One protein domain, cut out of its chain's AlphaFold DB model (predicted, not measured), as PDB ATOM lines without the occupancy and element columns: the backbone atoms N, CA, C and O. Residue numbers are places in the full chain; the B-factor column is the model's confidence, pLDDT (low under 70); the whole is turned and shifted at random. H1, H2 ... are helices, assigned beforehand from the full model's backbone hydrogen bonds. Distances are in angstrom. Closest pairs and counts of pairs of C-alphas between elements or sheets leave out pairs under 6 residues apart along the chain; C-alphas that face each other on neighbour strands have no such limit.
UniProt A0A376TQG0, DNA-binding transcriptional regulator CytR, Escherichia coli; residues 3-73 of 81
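Overview. This is residues 3 to 73 of the 81 residues of the protein "DNA-binding transcriptional regulator CytR" of Escherichia coli (UniProt A0A376TQG0). Two helices, H2 and H3, pack on each other at a slant and run the same way, while a third, H1, is set off from this pair and reaches it only through a long link without a named element. A second long link, residues 46 to 58, folds back from the end of H2 to the start of H3, and residues 14 to 19, of which 14 to 17 belong to H1, stick out free. The printed part has 71 residues with three named helices, in the order H1, H2, H3, and no named strand; the class is all helix. The whole is compact, with a radius of gyration of the C-alphas of 12.2 A, and flat in outline, with spans of 34 by 29 by 14 A.

Along the chain. Find C-alpha 3 at (34.023, -5.663, 42.319); from there H1, residues 3 to 17, runs 21.2 A from first to last C-alpha. Go on through residues 18 to 33 to C-alpha 34 at (38.845, 4.270, 26.845), where H2, residues 34 to 45, begins its 16.8 A. After residues 46 to 58 you reach H3, residues 59 to 71, which is 18.4 A long and ends with C-alpha 71 at (50.816, 3.977, 19.030).

Arrangement. Look first at Gly 37 and Met 61, where H2 and H3 touch: these are their closest C-alphas, 3.8 A apart. The two helices run the same way at a steep tilt of 52 degrees, with their centres 7.4 A apart. H1 is apart from H2 and from H3. In the backbones of H1, H2 and H3, every O i to N i+4 pair is within hydrogen-bond range.

Size, cuts and confidence. The two C-alphas farthest apart are those of Arg 17 and Arg 71, at 34.0 A. The links H1 to H2, of 16 residues, and H2 to H3, of 13, are both long. The printed part has no cut. In the B-factor column of this predicted model the mean pLDDT of the printed part is 93.3, and no printed residue is under 70.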
ATOM      1  N   LEU A   3      33.620  -4.742  43.393       76.94
ATOM      2  CA  LEU A   3      34.023  -5.663  42.319       76.94
ATOM      3  C   LEU A   3      35.480  -5.478  41.853       76.94
ATOM      4  O   LEU A   3      36.203  -6.461  41.700       76.94
ATOM      5  N   CYS A   4      35.953  -4.237  41.683       80.75
ATOM      6  CA  CYS A   4      37.347  -3.966  41.300       80.75
ATOM      7  C   CYS A   4      38.342  -4.444  42.358       80.75
ATOM      8  O   CYS A   4      39.416  -4.938  42.019       80.75
ATOM      9  N   HIS A   5      37.972  -4.316  43.634       82.56
ATOM     10  CA  HIS A   5      38.799  -4.768  44.745       82.56
ATOM     11  C   HIS A   5      39.005  -6.287  44.692       82.56
ATOM     12  O   HIS A   5      40.145  -6.743  44.738       82.56
ATOM     13  N   TYR A   6      37.936  -7.062  44.472       91.06
ATOM     14  CA  TYR A   6      38.043  -8.518  44.342       91.06
ATOM     15  C   TYR A   6      38.816  -8.964  43.095       91.06
ATOM     16  O   TYR A   6      39.568  -9.935  43.162       91.06
ATOM     17  N   ARG A   7      38.696  -8.251  41.965       91.12
ATOM     18  CA  ARG A   7      39.488  -8.552  40.754       91.12
ATOM     19  C   ARG A   7      40.982  -8.327  40.988       91.12
ATOM     20  O   ARG A   7      41.784  -9.181  40.617       91.12
ATOM     21  N   LEU A   8      41.348  -7.227  41.651       91.31
ATOM     22  CA  LEU A   8      42.735  -6.962  42.030       91.31
ATOM     23  C   LEU A   8      43.252  -8.002  43.031       91.31
ATOM     24  O   LEU A   8      44.349  -8.529  42.866       91.31
ATOM     25  N   GLN A   9      42.449  -8.337  44.041       92.69
ATOM     26  CA  GLN A   9      42.797  -9.362  45.018       92.69
ATOM     27  C   GLN A   9      43.034 -10.721  44.346       92.69
ATOM     28  O   GLN A   9      44.030 -11.377  44.647       92.69
ATOM     29  N   GLY A  10      42.173 -11.124  43.407       92.75
ATOM     30  CA  GLY A  10      42.340 -12.355  42.633       92.75
ATOM     31  C   GLY A  10      43.634 -12.369  41.816       92.75
ATOM     32  O   GLY A  10      44.366 -13.355  41.862       92.75
ATOM     33  N   TYR A  11      43.962 -11.259  41.146       93.19
ATOM     34  CA  TYR A  11      45.231 -11.088  40.427       93.19
ATOM     35  C   TYR A  11      46.448 -11.268  41.351       93.19
ATOM     36  O   TYR A  11      47.327 -12.083  41.068       93.19
ATOM     37  N   VAL A  12      46.465 -10.578  42.497       93.38
ATOM     38  CA  VAL A  12      47.567 -10.673  43.471       93.38
ATOM     39  C   VAL A  12      47.688 -12.084  44.044       93.38
ATOM     40  O   VAL A  12      48.796 -12.604  44.186       93.38
ATOM     41  N   GLN A  13      46.565 -12.730  44.367       94.50
ATOM     42  CA  GLN A  13      46.565 -14.098  44.883       94.50
ATOM     43  C   GLN A  13      47.071 -15.107  43.847       94.50
ATOM     44  O   GLN A  13      47.834 -16.000  44.211       94.50
ATOM     45  N   ALA A  14      46.677 -14.969  42.579       93.62
ATOM     46  CA  ALA A  14      47.139 -15.840  41.502       93.62
ATOM     47  C   ALA A  14      48.658 -15.733  41.309       93.62
ATOM     48  O   ALA A  14      49.340 -16.755  41.293       93.62
ATOM     49  N   LEU A  15      49.201 -14.511  41.265       92.44
ATOM     50  CA  LEU A  15      50.646 -14.301  41.154       92.44
ATOM     51  C   LEU A  15      51.405 -14.850  42.364       92.44
ATOM     52  O   LEU A  15      52.395 -15.563  42.196       92.44
ATOM     53  N   ARG A  16      50.885 -14.626  43.577       93.31
ATOM     54  CA  ARG A  16      51.485 -15.161  44.805       93.31
ATOM     55  C   ARG A  16      51.546 -16.691  44.808       93.31
ATOM     56  O   ARG A  16      52.544 -17.245  45.254       93.31
ATOM     57  N   ARG A  17      50.513 -17.378  44.305       94.38
ATOM     58  CA  ARG A  17      50.502 -18.852  44.183       94.38
ATOM     59  C   ARG A  17      51.588 -19.373  43.239       94.38
ATOM     60  O   ARG A  17      52.058 -20.485  43.435       94.38
ATOM     61  N   CYS A  18      52.011 -18.562  42.274       93.12
ATOM     62  CA  CYS A  18      53.123 -18.860  41.372       93.12
ATOM     63  C   CYS A  18      54.487 -18.384  41.909       93.12
ATOM     64  O   CYS A  18      55.471 -18.429  41.176       93.12
ATOM     65  N   GLY A  19      54.563 -17.891  43.151       92.88
ATOM     66  CA  GLY A  19      55.794 -17.346  43.732       92.88
ATOM     67  C   GLY A  19      56.188 -15.961  43.205       92.88
ATOM     68  O   GLY A  19      57.297 -15.503  43.464       92.88
ATOM     69  N   ILE A  20      55.295 -15.276  42.484       92.12
ATOM     70  CA  ILE A  20      55.548 -13.947  41.921       92.12
ATOM     71  C   ILE A  20      55.014 -12.891  42.891       92.12
ATOM     72  O   ILE A  20      53.825 -12.865  43.222       92.12
ATOM     73  N   MET A  21      55.892 -11.994  43.342       90.25
ATOM     74  CA  MET A  21      55.485 -10.826  44.123       90.25
ATOM     75  C   MET A  21      54.981  -9.724  43.195       90.25
ATOM     76  O   MET A  21      55.613  -9.406  42.191       90.25
ATOM     77  N   VAL A  22      53.840  -9.134  43.544       88.62
ATOM     78  CA  VAL A  22      53.284  -8.005  42.797       88.62
ATOM     79  C   VAL A  22      53.940  -6.727  43.279       88.62
ATOM     80  O   VAL A  22      53.758  -6.342  44.433       88.62
ATOM     81  N   ASP A  23      54.659  -6.061  42.385       92.81
ATOM     82  CA  ASP A  23      55.122  -4.706  42.631       92.81
ATOM     83  C   ASP A  23      53.963  -3.716  42.405       92.81
ATOM     84  O   ASP A  23      53.360  -3.722  41.323       92.81
ATOM     85  N   PRO A  24      53.621  -2.868  43.395       92.31
ATOM     86  CA  PRO A  24      52.573  -1.864  43.253       92.31
ATOM     87  C   PRO A  24      52.741  -0.931  42.050       92.31
ATOM     88  O   PRO A  24      51.731  -0.426  41.558       92.31
ATOM     89  N   GLN A  25      53.966  -0.727  41.547       94.94
ATOM     90  CA  GLN A  25      54.208   0.119  40.373       94.94
ATOM     91  C   GLN A  25      53.554  -0.428  39.091       94.94
ATOM     92  O   GLN A  25      53.200   0.345  38.205       94.94
ATOM     93  N   TYR A  26      53.310  -1.743  39.014       94.75
ATOM     94  CA  TYR A  26      52.603  -2.372  37.893       94.75
ATOM     95  C   TYR A  26      51.071  -2.298  38.011       94.75
ATOM     96  O   TYR A  26      50.354  -2.832  37.163       94.75
ATOM     97  N   ILE A  27      50.539  -1.649  39.055       94.81
ATOM     98  CA  ILE A  27      49.097  -1.518  39.279       94.81
ATOM     99  C   ILE A  27      48.632  -0.132  38.824       94.81
ATOM    100  O   ILE A  27      48.602   0.823  39.600       94.81
ATOM    101  N   ALA A  28      48.183  -0.035  37.574       94.81
ATOM    102  CA  ALA A  28      47.528   1.164  37.062       94.81
ATOM    103  C   ALA A  28      46.015   1.140  37.349       94.81
ATOM    104  O   ALA A  28      45.343   0.120  37.177       94.81
ATOM    105  N   ARG A  29      45.462   2.277  37.788       93.50
ATOM    106  CA  ARG A  29      44.023   2.445  38.060       93.50
ATOM    107  C   ARG A  29      43.378   3.338  37.007       93.50
ATOM    108  O   ARG A  29      44.003   4.270  36.514       93.50
ATOM    109  N   GLY A  30      42.108   3.081  36.713       91.62
ATOM    110  CA  GLY A  30      41.305   3.894  35.806       91.62
ATOM    111  C   GLY A  30      39.824   3.869  36.170       91.62
ATOM    112  O   GLY A  30      39.427   3.238  37.150       91.62
ATOM    113  N   ASP A  31      39.019   4.561  35.372       93.50
ATOM    114  CA  ASP A  31      37.597   4.840  35.610       93.50
ATOM    115  C   ASP A  31      36.678   4.182  34.562       93.50
ATOM    116  O   ASP A  31      35.587   4.670  34.285       93.50
ATOM    117  N   PHE A  32      37.104   3.045  34.002       93.50
ATOM    118  CA  PHE A  32      36.377   2.269  32.984       93.50
ATOM    119  C   PHE A  32      36.234   2.938  31.608       93.50
ATOM    120  O   PHE A  32      35.589   2.364  30.732       93.50
ATOM    121  N   THR A  33      36.870   4.089  31.378       96.88
ATOM    122  CA  THR A  33      36.866   4.772  30.075       96.88
ATOM    123  C   THR A  33      37.978   4.285  29.144       96.88
ATOM    124  O   THR A  33      38.976   3.689  29.564       96.88
ATOM    125  N   PHE A  34      37.822   4.563  27.848       97.38
ATOM    126  CA  PHE A  34      38.845   4.270  26.845       97.38
ATOM    127  C   PHE A  34      40.117   5.090  27.114       97.38
ATOM    128  O   PHE A  34      41.235   4.569  27.081       97.38
ATOM    129  N   GLU A  35      39.945   6.366  27.448       97.81
ATOM    130  CA  GLU A  35      41.011   7.312  27.757       97.81
ATOM    131  C   GLU A  35      41.808   6.867  28.981       97.81
ATOM    132  O   GLU A  35      43.040   6.913  28.954       97.81
ATOM    133  N   ALA A  36      41.135   6.394  30.035       97.00
ATOM    134  CA  ALA A  36      41.820   5.862  31.206       97.00
ATOM    135  C   ALA A  36      42.607   4.590  30.889       97.00
ATOM    136  O   ALA A  36      43.728   4.447  31.368       97.00
ATOM    137  N   GLY A  37      42.074   3.699  30.047       96.94
ATOM    138  CA  GLY A  37      42.811   2.529  29.565       96.94
ATOM    139  C   GLY A  37      44.082   2.899  28.795       96.94
ATOM    140  O   GLY A  37      45.151   2.339  29.041       96.94
ATOM    141  N   SER A  38      43.984   3.895  27.912       97.44
ATOM    142  CA  SER A  38      45.125   4.423  27.157       97.44
ATOM    143  C   SER A  38      46.187   5.042  28.076       97.44
ATOM    144  O   SER A  38      47.360   4.668  28.009       97.44
ATOM    145  N   LYS A  39      45.778   5.918  29.005       97.62
ATOM    146  CA  LYS A  39      46.683   6.541  29.988       97.62
ATOM    147  C   LYS A  39      47.353   5.509  30.896       97.62
ATOM    148  O   LYS A  39      48.552   5.606  31.129       97.62
ATOM    149  N   ALA A  40      46.604   4.515  31.372       97.00
ATOM    150  CA  ALA A  40      47.136   3.435  32.199       97.00
ATOM    151  C   ALA A  40      48.209   2.627  31.456       97.00
ATOM    152  O   ALA A  40      49.255   2.327  32.024       97.00
ATOM    153  N   MET A  41      47.993   2.316  30.174       96.56
ATOM    154  CA  MET A  41      49.006   1.626  29.374       96.56
ATOM    155  C   MET A  41      50.252   2.486  29.160       96.56
ATOM    156  O   MET A  41      51.357   1.970  29.274       96.56
ATOM    157  N   GLN A  42      50.089   3.786  28.895       96.25
ATOM    158  CA  GLN A  42      51.222   4.710  28.793       96.25
ATOM    159  C   GLN A  42      52.059   4.698  30.081       96.25
ATOM    160  O   GLN A  42      53.261   4.476  30.012       96.25
ATOM    161  N   GLN A  43      51.415   4.835  31.247       96.31
ATOM    162  CA  GLN A  43      52.091   4.801  32.551       96.31
ATOM    163  C   GLN A  43      52.904   3.520  32.759       96.31
ATOM    164  O   GLN A  43      54.023   3.579  33.254       96.31
ATOM    165  N   LEU A  44      52.342   2.367  32.384       95.69
ATOM    166  CA  LEU A  44      53.016   1.078  32.524       95.69
ATOM    167  C   LEU A  44      54.205   0.930  31.569       95.69
ATOM    168  O   LEU A  44      55.212   0.335  31.942       95.69
ATOM    169  N   LEU A  45      54.094   1.451  30.347       94.56
ATOM    170  CA  LEU A  45      55.168   1.401  29.354       94.56
ATOM    171  C   LEU A  45      56.310   2.384  29.652       94.56
ATOM    172  O   LEU A  45      57.435   2.126  29.240       94.56
ATOM    173  N   ASP A  46      56.033   3.460  30.392       95.06
ATOM    174  CA  ASP A  46      57.030   4.455  30.808       95.06
ATOM    175  C   ASP A  46      57.858   4.023  32.032       95.06
ATOM    176  O   ASP A  46      58.780   4.732  32.442       95.06
ATOM    177  N   LEU A  47      57.549   2.872  32.641       95.00
ATOM    178  CA  LEU A  47      58.339   2.336  33.747       95.00
ATOM    179  C   LEU A  47      59.760   1.967  33.281       95.00
ATOM    180  O   LEU A  47      59.931   1.487  32.160       95.00
ATOM    181  N   PRO A  48      60.784   2.077  34.156       93.12
ATOM    182  CA  PRO A  48      62.154   1.667  33.822       93.12
ATOM    183  C   PRO A  48      62.254   0.210  33.354       93.12
ATOM    184  O   PRO A  48      63.113  -0.137  32.547       93.12
ATOM    185  N   GLN A  49      61.373  -0.643  33.879       92.56
ATOM    186  CA  GLN A  49      61.163  -2.010  33.422       92.56
ATOM    187  C   GLN A  49      59.678  -2.155  33.072       92.56
ATOM    188  O   GLN A  49      58.867  -2.371  33.970       92.56
ATOM    189  N   PRO A  50      59.280  -1.981  31.801       92.38
ATOM    190  CA  PRO A  50      57.879  -2.090  31.418       92.38
ATOM    191  C   PRO A  50      57.391  -3.546  31.525       92.38
ATOM    192  O   PRO A  50      58.167  -4.482  31.299       92.38
ATOM    193  N   PRO A  51      56.105  -3.778  31.843       91.56
ATOM    194  CA  PRO A  51      55.573  -5.126  31.980       91.56
ATOM    195  C   PRO A  51      55.511  -5.843  30.626       91.56
ATOM    196  O   PRO A  51      55.202  -5.253  29.591       91.56
ATOM    197  N   THR A  52      55.728  -7.158  30.637       89.62
ATOM    198  CA  THR A  52      55.632  -8.007  29.435       89.62
ATOM    199  C   THR A  52      54.201  -8.450  29.120       89.62
ATOM    200  O   THR A  52      53.908  -8.838  27.990       89.62
ATOM    201  N   ALA A  53      53.302  -8.383  30.106       90.25
ATOM    202  CA  ALA A  53      51.888  -8.710  29.982       90.25
ATOM    203  C   ALA A  53      51.043  -7.810  30.894       90.25
ATOM    204  O   ALA A  53      51.472  -7.441  31.987       90.25
ATOM    205  N   VAL A  54      49.824  -7.488  30.457       91.88
ATOM    206  CA  VAL A  54      48.879  -6.649  31.206       91.88
ATOM    207  C   VAL A  54      47.548  -7.376  31.332       91.88
ATOM    208  O   VAL A  54      46.979  -7.827  30.339       91.88
ATOM    209  N   PHE A  55      47.032  -7.458  32.557       93.38
ATOM    210  CA  PHE A  55      45.664  -7.887  32.823       93.38
ATOM    211  C   PHE A  55      44.765  -6.656  32.956       93.38
ATOM    212  O   PHE A  55      44.933  -5.855  33.875       93.38
ATOM    213  N   CYS A  56      43.793  -6.512  32.056       94.44
ATOM    214  CA  CYS A  56      42.794  -5.452  32.119       94.44
ATOM    215  C   CYS A  56      41.425  -6.063  32.429       94.44
ATOM    216  O   CYS A  56      40.957  -6.944  31.714       94.44
ATOM    217  N   HIS A  57      40.770  -5.611  33.499       90.88
ATOM    218  CA  HIS A  57      39.492  -6.194  33.914       90.88
ATOM    219  C   HIS A  57      38.272  -5.631  33.159       90.88
ATOM    220  O   HIS A  57      37.160  -6.066  33.449       90.88
ATOM    221  N   SER A  58      38.449  -4.618  32.302       93.88
ATOM    222  CA  SER A  58      37.388  -3.919  31.565       93.88
ATOM    223  C   SER A  58      37.727  -3.885  30.079       93.88
ATOM    224  O   SER A  58      38.809  -3.424  29.716       93.88
ATOM    225  N   ASP A  59      36.797  -4.309  29.225       94.81
ATOM    226  CA  ASP A  59      37.017  -4.382  27.776       94.81
ATOM    227  C   ASP A  59      37.229  -2.996  27.151       94.81
ATOM    228  O   ASP A  59      38.103  -2.816  26.305       94.81
ATOM    229  N   VAL A  60      36.489  -1.983  27.616       96.62
ATOM    230  CA  VAL A  60      36.621  -0.595  27.133       96.62
ATOM    231  C   VAL A  60      38.016  -0.046  27.435       96.62
ATOM    232  O   VAL A  60      38.673   0.528  26.564       96.62
ATOM    233  N   MET A  61      38.507  -0.277  28.654       97.31
ATOM    234  CA  MET A  61      39.870   0.105  29.022       97.31
ATOM    235  C   MET A  61      40.908  -0.719  28.254       97.31
ATOM    236  O   MET A  61      41.925  -0.168  27.841       97.31
ATOM    237  N   ALA A  62      40.658  -2.011  28.028       95.81
ATOM    238  CA  ALA A  62      41.556  -2.870  27.263       95.81
ATOM    239  C   ALA A  62      41.718  -2.356  25.826       95.81
ATOM    240  O   ALA A  62      42.839  -2.280  25.331       95.81
ATOM    241  N   LEU A  63      40.637  -1.912  25.176       96.50
ATOM    242  CA  LEU A  63      40.704  -1.269  23.860       96.50
ATOM    243  C   LEU A  63      41.545   0.015  23.883       96.50
ATOM    244  O   LEU A  63      42.359   0.229  22.981       96.50
ATOM    245  N   GLY A  64      41.400   0.836  24.928       96.69
ATOM    246  CA  GLY A  64      42.241   2.014  25.156       96.69
ATOM    247  C   GLY A  64      43.722   1.661  25.286       96.69
ATOM    248  O   GLY A  64      44.568   2.237  24.600       96.69
ATOM    249  N   ALA A  65      44.026   0.652  26.101       96.50
ATOM    250  CA  ALA A  65      45.379   0.154  26.307       96.50
ATOM    251  C   ALA A  65      45.992  -0.403  25.011       96.50
ATOM    252  O   ALA A  65      47.121  -0.066  24.660       96.50
ATOM    253  N   LEU A  66      45.234  -1.194  24.248       94.88
ATOM    254  CA  LEU A  66      45.659  -1.725  22.949       94.88
ATOM    255  C   LEU A  66      45.935  -0.607  21.936       94.88
ATOM    256  O   LEU A  66      46.921  -0.676  21.200       94.88
ATOM    257  N   SER A  67      45.087   0.429  21.907       95.44
ATOM    258  CA  SER A  67      45.304   1.612  21.069       95.44
ATOM    259  C   SER A  67      46.628   2.288  21.414       95.44
ATOM    260  O   SER A  67      47.412   2.589  20.513       95.44
ATOM    261  N   GLN A  68      46.912   2.463  22.707       95.88
ATOM    262  CA  GLN A  68      48.150   3.090  23.156       95.88
ATOM    263  C   GLN A  68      49.387   2.238  22.868       95.88
ATOM    264  O   GLN A  68      50.369   2.747  22.331       95.88
ATOM    265  N   ALA A  69      49.322   0.931  23.133       93.06
ATOM    266  CA  ALA A  69      50.399   0.001  22.811       93.06
ATOM    267  C   ALA A  69      50.743   0.048  21.313       93.06
ATOM    268  O   ALA A  69      51.911   0.144  20.935       93.06
ATOM    269  N   LYS A  70      49.717   0.080  20.452       92.25
ATOM    270  CA  LYS A  70      49.896   0.211  19.003       92.25
ATOM    271  C   LYS A  70      50.545   1.545  18.614       92.25
ATOM    272  O   LYS A  70      51.383   1.551  17.716       92.25
ATOM    273  N   ARG A  71      50.190   2.658  19.269       92.31
ATOM    274  CA  ARG A  71      50.816   3.977  19.030       92.31
ATOM    275  C   ARG A  71      52.302   3.988  19.384       92.31
ATOM    276  O   ARG A  71      53.068   4.622  18.671       92.31
ATOM    277  N   GLN A  72      52.709   3.249  20.414       87.81
ATOM    278  CA  GLN A  72      54.123   3.056  20.760       87.81
ATOM    279  C   GLN A  72      54.852   2.039  19.855       87.81
ATOM    280  O   GLN A  72      55.996   1.677  20.115       87.81
ATOM    281  N   GLY A  73      54.209   1.542  18.792       87.62
ATOM    282  CA  GLY A  73      54.807   0.568  17.877       87.62
ATOM    283  C   GLY A  73      54.880  -0.856  18.437       87.62
ATOM    284  O   GLY A  73      55.467  -1.734  17.803       87.62
TER     285      GLY A  73